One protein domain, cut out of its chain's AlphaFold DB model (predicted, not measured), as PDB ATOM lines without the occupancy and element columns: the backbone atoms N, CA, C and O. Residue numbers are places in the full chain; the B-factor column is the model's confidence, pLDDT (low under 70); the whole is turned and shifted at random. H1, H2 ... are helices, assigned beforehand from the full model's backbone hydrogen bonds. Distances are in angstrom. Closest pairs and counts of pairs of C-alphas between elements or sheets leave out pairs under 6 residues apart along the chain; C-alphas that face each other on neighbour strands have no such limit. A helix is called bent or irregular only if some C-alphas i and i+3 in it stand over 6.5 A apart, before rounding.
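Overview. This is residues 410 to 466 of the 467 residues of the protein "Uncharacterized protein YjbI, contains pentapeptide repeats" of Candidatus Kentron sp. MB (UniProt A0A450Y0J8). Three helices pack against one another with their centres at the corners of a triangle: H1, the longest, and H3 run side by side the same way, and H2 packs on both, running back at a slant. H1 and H2 form a helical hairpin that meets over part of each helix, and after H2 the chain turns back once more into H3. The printed part has 57 residues with three named helices, in the order H1, H2, H3, and no named strand; the class is all helix. The whole is compact, with a radius of gyration of the C-alphas of 10.5 A, and elongated, spanning 30 by 18 by 15 A.

Arrangement. H1, residues 414 to 430, touches H2, residues 435 to 446, with its residues 421 to 428 alone, and H2 touches H1 with residues 436 to 441 alone. Their closest C-alphas, those of Arg 428 and Ala 437, are 5.1 A apart. This hairpin runs opposite ways at a shallow tilt of 33 degrees, only just short of steep. H1 also touches H3, residues 450 to 464, where the closest C-alphas, those of Lys 414 and Val 451, are 5.4 A apart. H1 and H3 run the same way at a shallow tilt of 13 degrees. H2 and H3 touch, with the closest C-alphas, those of Pro 441 and Ser 463, 5.6 A apart. They run opposite ways at a steep tilt of 45 degrees. The packing of the three helices is mostly aligned, but only just, with 2 of 3 touching pairs at a shallow tilt. In H1 every O i to N i+4 pair is within hydrogen-bond range, against 7 of 8 in H2 and 7 of 11 in H3.

Along the chain. H1 begins at C-alpha 414 (202.615, 149.513, 149.092) and measures 24.8 A from first to last C-alpha. H2 measures 16.6 A and is neither bent nor irregular, but only just: C-alphas 437 and 440 are 6.1 A apart. H3 measures 21.0 A and ends at C-alpha 464 (184.825, 149.164, 162.051). H3 is irregular, with C-alphas 451 and 454 7.4 A apart, and its line is a rough one.

Size, cuts and confidence. The two C-alphas farthest apart are those of Glu 433 and Pro 450, at 30.1 A. The first and last printed C-alphas, of Ala 410 and Val 466, are 21.8 A apart. The printed part has no cut, and the links H1 to H2 and H2 to H3 are both tight, with 4 and 3 residues. The mean pLDDT of the printed part of this predicted model is 78.1, and residues 432 to 433 and 463 to 466 are under 70.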
ATOM      1  N   ALA A 410     204.045 145.873 156.000       89.81
ATOM      2  CA  ALA A 410     203.113 146.624 155.159       89.81
ATOM      3  C   ALA A 410     203.492 148.112 155.047       89.81
ATOM      4  O   ALA A 410     203.375 148.709 153.984       89.81
ATOM      5  N   CYS A 411     204.025 148.713 156.110       88.31
ATOM      6  CA  CYS A 411     204.486 150.101 156.066       88.31
ATOM      7  C   CYS A 411     205.675 150.360 155.133       88.31
ATOM      8  O   CYS A 411     205.924 151.514 154.785       88.31
ATOM      9  N   LYS A 412     206.426 149.321 154.751       88.62
ATOM     10  CA  LYS A 412     207.623 149.455 153.909       88.62
ATOM     11  C   LYS A 412     207.340 149.298 152.417       88.62
ATOM     12  O   LYS A 412     208.151 149.757 151.621       88.62
ATOM     13  N   ASP A 413     206.236 148.656 152.039       86.19
ATOM     14  CA  ASP A 413     205.948 148.298 150.648       86.19
ATOM     15  C   ASP A 413     204.438 148.359 150.350       86.19
ATOM     16  O   ASP A 413     203.646 147.641 150.963       86.19
ATOM     17  N   LYS A 414     204.032 149.233 149.414       85.19
ATOM     18  CA  LYS A 414     202.615 149.513 149.092       85.19
ATOM     19  C   LYS A 414     201.876 148.297 148.548       85.19
ATOM     20  O   LYS A 414     200.705 148.078 148.869       85.19
ATOM     21  N   ASP A 415     202.546 147.526 147.708       84.69
ATOM     22  CA  ASP A 415     201.942 146.394 147.019       84.69
ATOM     23  C   ASP A 415     201.863 145.197 147.969       84.69
ATOM     24  O   ASP A 415     200.814 144.570 148.119       84.69
ATOM     25  N   GLY A 416     202.921 144.968 148.747       87.00
ATOM     26  CA  GLY A 416     202.935 144.025 149.854       87.00
ATOM     27  C   GLY A 416     201.873 144.337 150.909       87.00
ATOM     28  O   GLY A 416     201.220 143.414 151.399       87.00
ATOM     29  N   ALA A 417     201.616 145.616 151.205       88.62
ATOM     30  CA  ALA A 417     200.550 146.026 152.118       88.62
ATOM     31  C   ALA A 417     199.163 145.561 151.658       88.62
ATOM     32  O   ALA A 417     198.388 145.059 152.474       88.62
ATOM     33  N   HIS A 418     198.853 145.670 150.361       83.62
ATOM     34  CA  HIS A 418     197.582 145.186 149.811       83.62
ATOM     35  C   HIS A 418     197.393 143.689 150.065       83.62
ATOM     36  O   HIS A 418     196.329 143.261 150.521       83.62
ATOM     37  N   GLY A 419     198.431 142.895 149.808       84.19
ATOM     38  CA  GLY A 419     198.400 141.456 150.030       84.19
ATOM     39  C   GLY A 419     198.292 141.070 151.511       84.19
ATOM     40  O   GLY A 419     197.463 140.236 151.881       84.19
ATOM     41  N   ILE A 420     199.025 141.763 152.390       89.38
ATOM     42  CA  ILE A 420     198.925 141.602 153.852       89.38
ATOM     43  C   ILE A 420     197.508 141.937 154.349       89.38
ATOM     44  O   ILE A 420     196.947 141.214 155.174       89.38
ATOM     45  N   MET A 421     196.880 142.987 153.815       82.88
ATOM     46  CA  MET A 421     195.493 143.330 154.140       82.88
ATOM     47  C   MET A 421     194.492 142.288 153.636       82.88
ATOM     48  O   MET A 421     193.549 141.944 154.351       82.88
ATOM     49  N   LYS A 422     194.694 141.755 152.427       80.19
ATOM     50  CA  LYS A 422     193.865 140.669 151.886       80.19
ATOM     51  C   LYS A 422     193.961 139.418 152.762       80.19
ATOM     52  O   LYS A 422     192.947 138.789 153.047       80.19
ATOM     53  N   ARG A 423     195.152 139.095 153.274       82.06
ATOM     54  CA  ARG A 423     195.325 138.020 154.259       82.06
ATOM     55  C   ARG A 423     194.505 138.274 155.528       82.06
ATOM     56  O   ARG A 423     193.850 137.350 156.002       82.06
ATOM     57  N   ALA A 424     194.481 139.505 156.043       79.06
ATOM     58  CA  ALA A 424     193.657 139.861 157.204       79.06
ATOM     59  C   ALA A 424     192.159 139.595 156.955       79.06
ATOM     60  O   ALA A 424     191.469 139.042 157.811       79.06
ATOM     61  N   GLN A 425     191.671 139.923 155.753       76.69
ATOM     62  CA  GLN A 425     190.296 139.635 155.330       76.69
ATOM     63  C   GLN A 425     189.999 138.132 155.300       76.69
ATOM     64  O   GLN A 425     188.968 137.708 155.818       76.69
ATOM     65  N   LEU A 426     190.902 137.332 154.730       75.69
ATOM     66  CA  LEU A 426     190.737 135.879 154.644       75.69
ATOM     67  C   LEU A 426     190.744 135.221 156.026       75.69
ATOM     68  O   LEU A 426     189.897 134.377 156.295       75.69
ATOM     69  N   ILE A 427     191.630 135.649 156.934       74.69
ATOM     70  CA  ILE A 427     191.653 135.145 158.316       74.69
ATOM     71  C   ILE A 427     190.301 135.385 158.989       74.69
ATOM     72  O   ILE A 427     189.770 134.479 159.623       74.69
ATOM     73  N   ARG A 428     189.726 136.579 158.810       74.19
ATOM     74  CA  ARG A 428     188.415 136.923 159.366       74.19
ATOM     75  C   ARG A 428     187.285 136.052 158.810       74.19
ATOM     76  O   ARG A 428     186.350 135.748 159.539       74.19
ATOM     77  N   GLN A 429     187.357 135.675 157.533       74.44
ATOM     78  CA  GLN A 429     186.378 134.785 156.901       74.44
ATOM     79  C   GLN A 429     186.539 133.330 157.362       74.44
ATOM     80  O   GLN A 429     185.545 132.676 157.656       74.44
ATOM     81  N   ASP A 430     187.777 132.837 157.435       70.25
ATOM     82  CA  ASP A 430     188.090 131.459 157.828       70.25
ATOM     83  C   ASP A 430     187.816 131.200 159.317       70.25
ATOM     84  O   ASP A 430     187.384 130.112 159.694       70.25
ATOM     85  N   ASN A 431     188.158 132.162 160.177       70.19
ATOM     86  CA  ASN A 431     188.056 132.025 161.623       70.19
ATOM     87  C   ASN A 431     187.924 133.411 162.288       70.19
ATOM     88  O   ASN A 431     188.938 134.002 162.675       70.19
ATOM     89  N   PRO A 432     186.696 133.941 162.422       66.19
ATOM     90  CA  PRO A 432     186.466 135.287 162.943       66.19
ATOM     91  C   PRO A 432     186.893 135.452 164.406       66.19
ATOM     92  O   PRO A 432     187.147 136.573 164.825       66.19
ATOM     93  N   GLU A 433     187.016 134.360 165.166       68.44
ATOM     94  CA  GLU A 433     187.419 134.386 166.579       68.44
ATOM     95  C   GLU A 433     188.940 134.485 166.772       68.44
ATOM     96  O   GLU A 433     189.424 134.555 167.904       68.44
ATOM     97  N   ARG A 434     189.733 134.476 165.690       73.81
ATOM     98  CA  ARG A 434     191.186 134.624 165.807       73.81
ATOM     99  C   ARG A 434     191.579 136.067 166.153       73.81
ATOM    100  O   ARG A 434     191.273 136.960 165.360       73.81
ATOM    101  N   PRO A 435     192.390 136.290 167.208       80.62
ATOM    102  CA  PRO A 435     192.894 137.618 167.570       80.62
ATOM    103  C   PRO A 435     193.565 138.366 166.412       80.62
ATOM    104  O   PRO A 435     193.399 139.576 166.273       80.62
ATOM    105  N   LEU A 436     194.281 137.661 165.529       83.19
ATOM    106  CA  LEU A 436     194.948 138.279 164.378       83.19
ATOM    107  C   LEU A 436     194.000 139.058 163.446       83.19
ATOM    108  O   LEU A 436     194.427 140.048 162.848       83.19
ATOM    109  N   ALA A 437     192.739 138.627 163.313       80.31
ATOM    110  CA  ALA A 437     191.748 139.290 162.461       80.31
ATOM    111  C   ALA A 437     191.398 140.703 162.954       80.31
ATOM    112  O   ALA A 437     191.066 141.567 162.142       80.31
ATOM    113  N   GLU A 438     191.497 140.936 164.265       82.38
ATOM    114  CA  GLU A 438     191.211 142.217 164.915       82.38
ATOM    115  C   GLU A 438     192.489 143.042 165.109       82.38
ATOM    116  O   GLU A 438     192.537 144.222 164.750       82.38
ATOM    117  N   LEU A 439     193.556 142.397 165.594       88.19
ATOM    118  CA  LEU A 439     194.829 143.040 165.917       88.19
ATOM    119  C   LEU A 439     195.483 143.675 164.688       88.19
ATOM    120  O   LEU A 439     195.963 144.805 164.757       88.19
ATOM    121  N   LEU A 440     195.519 142.979 163.548       87.62
ATOM    122  CA  LEU A 440     196.250 143.470 162.378       87.62
ATOM    123  C   LEU A 440     195.638 144.760 161.789       87.62
ATOM    124  O   LEU A 440     196.390 145.724 161.614       87.62
ATOM    125  N   PRO A 441     194.316 144.859 161.526       83.19
ATOM    126  CA  PRO A 441     193.694 146.128 161.143       83.19
ATOM    127  C   PRO A 441     193.913 147.248 162.167       83.19
ATOM    128  O   PRO A 441     194.178 148.382 161.771       83.19
ATOM    129  N   GLU A 442     193.851 146.946 163.468       85.81
ATOM    130  CA  GLU A 442     194.104 147.930 164.527       85.81
ATOM    131  C   GLU A 442     195.542 148.474 164.470       85.81
ATOM    132  O   GLU A 442     195.754 149.689 164.522       85.81
ATOM    133  N   ARG A 443     196.540 147.592 164.319       89.12
ATOM    134  CA  ARG A 443     197.955 147.976 164.196       89.12
ATOM    135  C   ARG A 443     198.211 148.813 162.947       89.12
ATOM    136  O   ARG A 443     198.854 149.856 163.048       89.12
ATOM    137  N   LEU A 444     197.662 148.399 161.805       84.06
ATOM    138  CA  LEU A 444     197.759 149.146 160.549       84.06
ATOM    139  C   LEU A 444     197.092 150.526 160.652       84.06
ATOM    140  O   LEU A 444     197.613 151.496 160.114       84.06
ATOM    141  N   GLY A 445     195.963 150.635 161.362       77.56
ATOM    142  CA  GLY A 445     195.253 151.903 161.552       77.56
ATOM    143  C   GLY A 445     195.965 152.888 162.485       77.56
ATOM    144  O   GLY A 445     195.788 154.099 162.341       77.56
ATOM    145  N   LYS A 446     196.770 152.382 163.428       80.50
ATOM    146  CA  LYS A 446     197.569 153.187 164.370       80.50
ATOM    147  C   LYS A 446     198.925 153.617 163.809       80.50
ATOM    148  O   LYS A 446     199.503 154.575 164.315       80.50
ATOM    149  N   GLN A 447     199.449 152.907 162.814       77.12
ATOM    150  CA  GLN A 447     200.732 153.228 162.204       77.12
ATOM    151  C   GLN A 447     200.617 154.451 161.287       77.12
ATOM    152  O   GLN A 447     199.829 154.472 160.342       77.12
ATOM    153  N   ASP A 448     201.437 155.469 161.549       77.06
ATOM    154  CA  ASP A 448     201.559 156.633 160.672       77.06
ATOM    155  C   ASP A 448     202.478 156.291 159.491       77.06
ATOM    156  O   ASP A 448     203.688 156.520 159.516       77.06
ATOM    157  N   CYS A 449     201.906 155.628 158.484       81.19
ATOM    158  CA  CYS A 449     202.632 155.141 157.317       81.19
ATOM    159  C   CYS A 449     202.101 155.788 156.033       81.19
ATOM    160  O   CYS A 449     200.971 155.491 155.632       81.19
ATOM    161  N   PRO A 450     202.912 156.601 155.325       76.38
ATOM    162  CA  PRO A 450     202.498 157.258 154.081       76.38
ATOM    163  C   PRO A 450     202.003 156.277 153.011       76.38
ATOM    164  O   PRO A 450     201.078 156.560 152.258       76.38
ATOM    165  N   VAL A 451     202.588 155.080 152.992       76.62
ATOM    166  CA  VAL A 451     202.270 153.987 152.067       76.62
ATOM    167  C   VAL A 451     200.827 153.475 152.214       76.62
ATOM    168  O   VAL A 451     200.247 152.970 151.255       76.62
ATOM    169  N   LEU A 452     200.225 153.632 153.397       78.75
ATOM    170  CA  LEU A 452     198.882 153.137 153.714       78.75
ATOM    171  C   LEU A 452     197.783 154.194 153.537       78.75
ATOM    172  O   LEU A 452     196.617 153.887 153.782       78.75
ATOM    173  N   ILE A 453     198.111 155.419 153.105       77.50
ATOM    174  CA  ILE A 453     197.131 156.510 152.947       77.50
ATOM    175  C   ILE A 453     195.972 156.077 152.038       77.50
ATOM    176  O   ILE A 453     194.810 156.178 152.437       77.50
ATOM    177  N   ASP A 454     196.283 155.484 150.882       73.25
ATOM    178  CA  ASP A 454     195.287 154.995 149.912       73.25
ATOM    179  C   ASP A 454     194.483 153.789 150.432       73.25
ATOM    180  O   ASP A 454     193.406 153.459 149.934       73.25
ATOM    181  N   LEU A 455     195.005 153.110 151.454       74.88
ATOM    182  CA  LEU A 455     194.416 151.923 152.066       74.88
ATOM    183  C   LEU A 455     193.603 152.244 153.322       74.88
ATOM    184  O   LEU A 455     192.873 151.381 153.813       74.88
ATOM    185  N   ARG A 456     193.668 153.481 153.827       78.94
ATOM    186  CA  ARG A 456     193.107 153.869 155.126       78.94
ATOM    187  C   ARG A 456     191.609 153.608 155.228       78.94
ATOM    188  O   ARG A 456     191.161 153.071 156.232       78.94
ATOM    189  N   ALA A 457     190.842 153.888 154.174       74.94
ATOM    190  CA  ALA A 457     189.408 153.587 154.137       74.94
ATOM    191  C   ALA A 457     189.117 152.079 154.285       74.94
ATOM    192  O   ALA A 457     188.228 151.691 155.043       74.94
ATOM    193  N   LYS A 458     189.901 151.223 153.612       77.81
ATOM    194  CA  LYS A 458     189.782 149.759 153.718       77.81
ATOM    195  C   LYS A 458     190.198 149.270 155.109       77.81
ATOM    196  O   LYS A 458     189.513 148.423 155.672       77.81
ATOM    197  N   ILE A 459     191.276 149.820 155.674       77.56
ATOM    198  CA  ILE A 459     191.729 149.512 157.041       77.56
ATOM    199  C   ILE A 459     190.625 149.860 158.047       77.56
ATOM    200  O   ILE A 459     190.235 149.009 158.844       77.56
ATOM    201  N   THR A 460     190.050 151.063 157.948       77.00
ATOM    202  CA  THR A 460     188.963 151.518 158.824       77.00
ATOM    203  C   THR A 460     187.729 150.623 158.717       77.00
ATOM    204  O   THR A 460     187.142 150.277 159.739       77.00
ATOM    205  N   ALA A 461     187.346 150.199 157.508       75.44
ATOM    206  CA  ALA A 461     186.228 149.273 157.312       75.44
ATOM    207  C   ALA A 461     186.477 147.909 157.983       75.44
ATOM    208  O   ALA A 461     185.573 147.342 158.594       75.44
ATOM    209  N   LEU A 462     187.716 147.405 157.931       70.00
ATOM    210  CA  LEU A 462     188.091 146.164 158.611       70.00
ATOM    211  C   LEU A 462     188.052 146.312 160.135       70.00
ATOM    212  O   LEU A 462     187.532 145.422 160.806       70.00
ATOM    213  N   SER A 463     188.510 147.443 160.676       67.88
ATOM    214  CA  SER A 463     188.413 147.727 162.115       67.88
ATOM    215  C   SER A 463     186.992 148.067 162.589       67.88
ATOM    216  O   SER A 463     186.668 147.871 163.753       67.88
ATOM    217  N   GLY A 464     186.135 148.598 161.708       57.00
ATOM    218  CA  GLY A 464     184.825 149.164 162.051       57.00
ATOM    219  C   GLY A 464     183.708 148.139 162.241       57.00
ATOM    220  O   GLY A 464     182.746 148.417 162.949       57.00
ATOM    221  N   ASN A 465     183.853 146.933 161.687       52.09
ATOM    222  CA  ASN A 465     182.932 145.814 161.923       52.09
ATOM    223  C   ASN A 465     183.172 145.122 163.290       52.09
ATOM    224  O   ASN A 465     182.915 143.929 163.413       52.09
ATOM    225  N   VAL A 466     183.739 145.825 164.275       45.62
ATOM    226  CA  VAL A 466     184.011 145.348 165.648       45.62
ATOM    227  C   VAL A 466     183.104 146.102 166.632       45.62
ATOM    228  O   VAL A 466     183.550 146.689 167.613       45.62
TER     229      VAL A 466